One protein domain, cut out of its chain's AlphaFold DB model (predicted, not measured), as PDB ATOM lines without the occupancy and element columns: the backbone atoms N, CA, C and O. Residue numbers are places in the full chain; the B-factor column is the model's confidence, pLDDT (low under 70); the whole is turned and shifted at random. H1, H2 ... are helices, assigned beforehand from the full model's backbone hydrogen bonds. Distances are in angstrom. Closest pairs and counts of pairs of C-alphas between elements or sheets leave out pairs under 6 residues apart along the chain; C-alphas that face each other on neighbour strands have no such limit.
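Overview. This is residues 2 to 48 of the 189 residues of an uncharacterized protein of Paramuricea clavata (UniProt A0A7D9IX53). One long, unbent helix, H2, makes the length of a rod, and the short helix H1 is folded back beside its first part, as in a hairpin with one short and one long arm. Beyond that, residues 29 to 48 stick out free. The printed part has 47 residues with two named helices, H1 then H2, and no named strand; its class is all helix. It is extended, with a radius of gyration of the C-alphas of 16.0 A and spans of 51 by 14 by 9 A.

Along the chain. Begin at C-alpha 2, at (92.685, 111.476, 139.164), where H1 starts; it covers residues 2 to 11 and is 14.3 A from first to last C-alpha. Pass Gly 13 and look at C-alpha 15, at (84.808, 99.087, 143.928): from there H2, residues 15 to 47, runs 47.8 A to C-alpha 47 at (97.360, 144.219, 153.564).

Arrangement. H1 and H2 form a helical hairpin, two helices that follow each other, touch and run opposite ways. Their lines stand at a shallow tilt of 26 degrees. Look at Ala 9 and Tyr 18 for their closest C-alphas, 5.2 A apart. H2 touches H1 with residues 15 to 25 alone. In H1 every O i to N i+4 pair is within hydrogen-bond range; in H2 27 of 29 are.

Size, cuts and confidence. The two C-alphas farthest apart are those of Gly 13 and Ile 48, 50.8 A. The printed part has no cut, and the link from H1 to H2 is tight, with 3 residues. In the B-factor column you find a mean pLDDT of the printed part of 74.7; confidence is low, under 70, at residue 30, residues 33 to 34 and residues 36 to 48 of this model.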
ATOM      1  N   GLU A   2      93.192 112.408 138.157       83.00
ATOM      2  CA  GLU A   2      92.685 111.476 139.164       83.00
ATOM      3  C   GLU A   2      91.160 111.503 139.311       83.00
ATOM      4  O   GLU A   2      90.546 110.459 139.504       83.00
ATOM      5  N   VAL A   3      90.519 112.668 139.141       84.56
ATOM      6  CA  VAL A   3      89.047 112.785 139.177       84.56
ATOM      7  C   VAL A   3      88.406 112.005 138.024       84.56
ATOM      8  O   VAL A   3      87.443 111.272 138.236       84.56
ATOM      9  N   LYS A   4      88.988 112.092 136.818       89.88
ATOM     10  CA  LYS A   4      88.543 111.316 135.647       89.88
ATOM     11  C   LYS A   4      88.801 109.815 135.840       89.88
ATOM     12  O   LYS A   4      87.969 109.009 135.441       89.88
ATOM     13  N   ALA A   5      89.911 109.439 136.479       87.31
ATOM     14  CA  ALA A   5      90.217 108.043 136.803       87.31
ATOM     15  C   ALA A   5      89.210 107.445 137.801       87.31
ATOM     16  O   ALA A   5      88.713 106.345 137.578       87.31
ATOM     17  N   ARG A   6      88.832 108.204 138.838       90.12
ATOM     18  CA  ARG A   6      87.778 107.823 139.793       90.12
ATOM     19  C   ARG A   6      86.436 107.597 139.093       90.12
ATOM     20  O   ARG A   6      85.780 106.592 139.341       90.12
ATOM     21  N   GLN A   7      86.056 108.505 138.187       89.00
ATOM     22  CA  GLN A   7      84.815 108.392 137.413       89.00
ATOM     23  C   GLN A   7      84.805 107.126 136.535       89.00
ATOM     24  O   GLN A   7      83.799 106.433 136.469       89.00
ATOM     25  N   ARG A   8      85.943 106.784 135.912       91.06
ATOM     26  CA  ARG A   8      86.092 105.557 135.110       91.06
ATOM     27  C   ARG A   8      86.035 104.283 135.955       91.06
ATOM     28  O   ARG A   8      85.445 103.311 135.502       91.06
ATOM     29  N   ALA A   9      86.630 104.279 137.151       87.88
ATOM     30  CA  ALA A   9      86.557 103.141 138.074       87.88
ATOM     31  C   ALA A   9      85.110 102.875 138.524       87.88
ATOM     32  O   ALA A   9      84.674 101.728 138.535       87.88
ATOM     33  N   PHE A  10      84.341 103.944 138.773       87.81
ATOM     34  CA  PHE A  10      82.907 103.854 139.058       87.81
ATOM     35  C   PHE A  10      82.125 103.244 137.885       87.81
ATOM     36  O   PHE A  10      81.396 102.277 138.072       87.81
ATOM     37  N   SER A  11      82.329 103.746 136.661       91.31
ATOM     38  CA  SER A  11      81.649 103.226 135.464       91.31
ATOM     39  C   SER A  11      81.994 101.771 135.127       91.31
ATOM     40  O   SER A  11      81.231 101.122 134.424       91.31
ATOM     41  N   ARG A  12      83.138 101.263 135.599       91.25
ATOM     42  CA  ARG A  12      83.588  99.876 135.389       91.25
ATOM     43  C   ARG A  12      83.190  98.921 136.521       91.25
ATOM     44  O   ARG A  12      83.495  97.740 136.420       91.25
ATOM     45  N   GLY A  13      82.552  99.412 137.587       89.25
ATOM     46  CA  GLY A  13      82.170  98.598 138.748       89.25
ATOM     47  C   GLY A  13      83.339  98.163 139.642       89.25
ATOM     48  O   GLY A  13      83.166  97.304 140.504       89.25
ATOM     49  N   ASP A  14      84.528  98.749 139.476       90.81
ATOM     50  CA  ASP A  14      85.716  98.404 140.262       90.81
ATOM     51  C   ASP A  14      85.707  99.146 141.611       90.81
ATOM     52  O   ASP A  14      86.224 100.259 141.758       90.81
ATOM     53  N   SER A  15      85.063  98.520 142.597       84.50
ATOM     54  CA  SER A  15      84.808  99.087 143.928       84.50
ATOM     55  C   SER A  15      86.085  99.386 144.731       84.50
ATOM     56  O   SER A  15      86.174 100.410 145.422       84.50
ATOM     57  N   ILE A  16      87.111  98.536 144.604       90.31
ATOM     58  CA  ILE A  16      88.372  98.676 145.349       90.31
ATOM     59  C   ILE A  16      89.147  99.889 144.825       90.31
ATOM     60  O   ILE A  16      89.511 100.784 145.600       90.31
ATOM     61  N   ASN A  17      89.326  99.984 143.502       87.88
ATOM     62  CA  ASN A  17      89.999 101.137 142.903       87.88
ATOM     63  C   ASN A  17      89.190 102.427 143.062       87.88
ATOM     64  O   ASN A  17      89.777 103.490 143.281       87.88
ATOM     65  N   TYR A  18      87.857 102.362 142.998       89.06
ATOM     66  CA  TYR A  18      87.002 103.523 143.239       89.06
ATOM     67  C   TYR A  18      87.216 104.108 144.642       89.06
ATOM     68  O   TYR A  18      87.444 105.313 144.777       89.06
ATOM     69  N   THR A  19      87.216 103.263 145.676       85.31
ATOM     70  CA  THR A  19      87.407 103.686 147.073       85.31
ATOM     71  C   THR A  19      88.792 104.298 147.289       85.31
ATOM     72  O   THR A  19      88.913 105.396 147.841       85.31
ATOM     73  N   HIS A  20      89.840 103.652 146.768       91.62
ATOM     74  CA  HIS A  20      91.206 104.177 146.829       91.62
ATOM     75  C   HIS A  20      91.321 105.558 146.156       91.62
ATOM     76  O   HIS A  20      91.880 106.502 146.726       91.62
ATOM     77  N   LEU A  21      90.738 105.713 144.964       90.88
ATOM     78  CA  LEU A  21      90.754 106.975 144.223       90.88
ATOM     79  C   LEU A  21      89.911 108.065 144.899       90.88
ATOM     80  O   LEU A  21      90.295 109.232 144.846       90.88
ATOM     81  N   CYS A  22      88.814 107.717 145.579       83.81
ATOM     82  CA  CYS A  22      88.041 108.651 146.402       83.81
ATOM     83  C   CYS A  22      88.889 109.245 147.533       83.81
ATOM     84  O   CYS A  22      88.959 110.470 147.666       83.81
ATOM     85  N   HIS A  23      89.592 108.409 148.304       84.25
ATOM     86  CA  HIS A  23      90.478 108.884 149.372       84.25
ATOM     87  C   HIS A  23      91.634 109.726 148.824       84.25
ATOM     88  O   HIS A  23      91.940 110.792 149.366       84.25
ATOM     89  N   LYS A  24      92.230 109.301 147.703       89.50
ATOM     90  CA  LYS A  24      93.309 110.037 147.034       89.50
ATOM     91  C   LYS A  24      92.851 111.417 146.558       89.50
ATOM     92  O   LYS A  24      93.529 112.407 146.826       89.50
ATOM     93  N   VAL A  25      91.688 111.510 145.912       88.69
ATOM     94  CA  VAL A  25      91.109 112.786 145.462       88.69
ATOM     95  C   VAL A  25      90.775 113.688 146.654       88.69
ATOM     96  O   VAL A  25      91.149 114.859 146.633       88.69
ATOM     97  N   SER A  26      90.161 113.163 147.718       74.19
ATOM     98  CA  SER A  26      89.900 113.936 148.942       74.19
ATOM     99  C   SER A  26      91.185 114.463 149.586       74.19
ATOM    100  O   SER A  26      91.240 115.630 149.969       74.19
ATOM    101  N   SER A  27      92.242 113.648 149.653       81.25
ATOM    102  CA  SER A  27      93.553 114.072 150.159       81.25
ATOM    103  C   SER A  27      94.161 115.190 149.305       81.25
ATOM    104  O   SER A  27      94.612 116.198 149.847       81.25
ATOM    105  N   LEU A  28      94.114 115.063 147.974       87.62
ATOM    106  CA  LEU A  28      94.613 116.090 147.052       87.62
ATOM    107  C   LEU A  28      93.831 117.399 147.176       87.62
ATOM    108  O   LEU A  28      94.438 118.466 147.213       87.62
ATOM    109  N   ILE A  29      92.504 117.329 147.311       73.75
ATOM    110  CA  ILE A  29      91.658 118.503 147.556       73.75
ATOM    111  C   ILE A  29      92.033 119.165 148.886       73.75
ATOM    112  O   ILE A  29      92.151 120.386 148.943       73.75
ATOM    113  N   SER A  30      92.234 118.388 149.953       65.56
ATOM    114  CA  SER A  30      92.653 118.917 151.255       65.56
ATOM    115  C   SER A  30      94.025 119.590 151.186       65.56
ATOM    116  O   SER A  30      94.165 120.710 151.670       65.56
ATOM    117  N   LYS A  31      95.007 118.971 150.519       77.69
ATOM    118  CA  LYS A  31      96.338 119.561 150.299       77.69
ATOM    119  C   LYS A  31      96.263 120.846 149.474       77.69
ATOM    120  O   LYS A  31      96.833 121.853 149.871       77.69
ATOM    121  N   ALA A  32      95.504 120.848 148.379       75.38
ATOM    122  CA  ALA A  32      95.314 122.036 147.548       75.38
ATOM    123  C   ALA A  32      94.621 123.176 148.311       75.38
ATOM    124  O   ALA A  32      94.999 124.333 148.156       75.38
ATOM    125  N   LYS A  33      93.646 122.862 149.178       58.97
ATOM    126  CA  LYS A  33      93.012 123.847 150.069       58.97
ATOM    127  C   LYS A  33      94.007 124.436 151.067       58.97
ATOM    128  O   LYS A  33      93.960 125.640 151.286       58.97
ATOM    129  N   ILE A  34      94.881 123.616 151.653       64.12
ATOM    130  CA  ILE A  34      95.941 124.083 152.560       64.12
ATOM    131  C   ILE A  34      96.870 125.049 151.818       64.12
ATOM    132  O   ILE A  34      96.991 126.192 152.236       64.12
ATOM    133  N   VAL A  35      97.408 124.644 150.663       70.06
ATOM    134  CA  VAL A  35      98.313 125.479 149.849       70.06
ATOM    135  C   VAL A  35      97.642 126.779 149.391       70.06
ATOM    136  O   VAL A  35      98.251 127.845 149.452       70.06
ATOM    137  N   TYR A  36      96.376 126.724 148.968       66.44
ATOM    138  CA  TYR A  36      95.607 127.914 148.598       66.44
ATOM    139  C   TYR A  36      95.446 128.873 149.784       66.44
ATOM    140  O   TYR A  36      95.709 130.067 149.645       66.44
ATOM    141  N   CYS A  37      95.055 128.354 150.953       47.91
ATOM    142  CA  CYS A  37      94.940 129.152 152.170       47.91
ATOM    143  C   CYS A  37      96.291 129.751 152.583       47.91
ATOM    144  O   CYS A  37      96.332 130.919 152.945       47.91
ATOM    145  N   GLU A  38      97.389 128.999 152.488       58.47
ATOM    146  CA  GLU A  38      98.741 129.485 152.794       58.47
ATOM    147  C   GLU A  38      99.202 130.581 151.823       58.47
ATOM    148  O   GLU A  38      99.778 131.580 152.255       58.47
ATOM    149  N   SER A  39      98.937 130.426 150.522       60.72
ATOM    150  CA  SER A  39      99.259 131.436 149.505       60.72
ATOM    151  C   SER A  39      98.446 132.710 149.715       60.72
ATOM    152  O   SER A  39      99.017 133.794 149.776       60.72
ATOM    153  N   LYS A  40      97.129 132.588 149.917       53.16
ATOM    154  CA  LYS A  40      96.280 133.741 150.233       53.16
ATOM    155  C   LYS A  40      96.670 134.391 151.558       53.16
ATOM    156  O   LYS A  40      96.734 135.610 151.633       53.16
ATOM    157  N   ALA A  41      97.029 133.615 152.578       48.59
ATOM    158  CA  ALA A  41      97.548 134.159 153.830       48.59
ATOM    159  C   ALA A  41      98.853 134.951 153.629       48.59
ATOM    160  O   ALA A  41      99.055 135.960 154.300       48.59
ATOM    161  N   LYS A  42      99.735 134.548 152.699       50.78
ATOM    162  CA  LYS A  42     100.929 135.335 152.330       50.78
ATOM    163  C   LYS A  42     100.568 136.666 151.661       50.78
ATOM    164  O   LYS A  42     101.228 137.660 151.958       50.78
ATOM    165  N   ASP A  43      99.523 136.703 150.838       47.72
ATOM    166  CA  ASP A  43      99.041 137.935 150.197       47.72
ATOM    167  C   ASP A  43      98.375 138.886 151.213       47.72
ATOM    168  O   ASP A  43      98.663 140.083 151.229       47.72
ATOM    169  N   HIS A  44      97.569 138.351 152.140       40.91
ATOM    170  CA  HIS A  44      96.896 139.117 153.206       40.91
ATOM    171  C   HIS A  44      97.822 139.580 154.339       40.91
ATOM    172  O   HIS A  44      97.546 140.602 154.961       40.91
ATOM    173  N   ARG A  45      98.960 138.903 154.577       41.59
ATOM    174  CA  ARG A  45     100.009 139.375 155.511       41.59
ATOM    175  C   ARG A  45     100.542 140.770 155.154       41.59
ATOM    176  O   ARG A  45     101.078 141.451 156.026       41.59
ATOM    177  N   LYS A  46     100.426 141.192 153.886       45.53
ATOM    178  CA  LYS A  46     100.844 142.525 153.426       45.53
ATOM    179  C   LYS A  46      99.758 143.597 153.578       45.53
ATOM    180  O   LYS A  46     100.126 144.757 153.737       45.53
ATOM    181  N   SER A  47      98.469 143.245 153.538       46.94
ATOM    182  CA  SER A  47      97.360 144.219 153.564       46.94
ATOM    183  C   SER A  47      96.799 144.479 154.966       46.94
ATOM    184  O   SER A  47      96.413 145.606 155.258       46.94
ATOM    185  N   ILE A  48      96.834 143.490 155.866       52.59
ATOM    186  CA  ILE A  48      96.524 143.640 157.294       52.59
ATOM    187  C   ILE A  48      97.745 143.179 158.074       52.59
ATOM    188  O   ILE A  48      98.046 141.994 158.196       52.59
TER     189      ILE A  48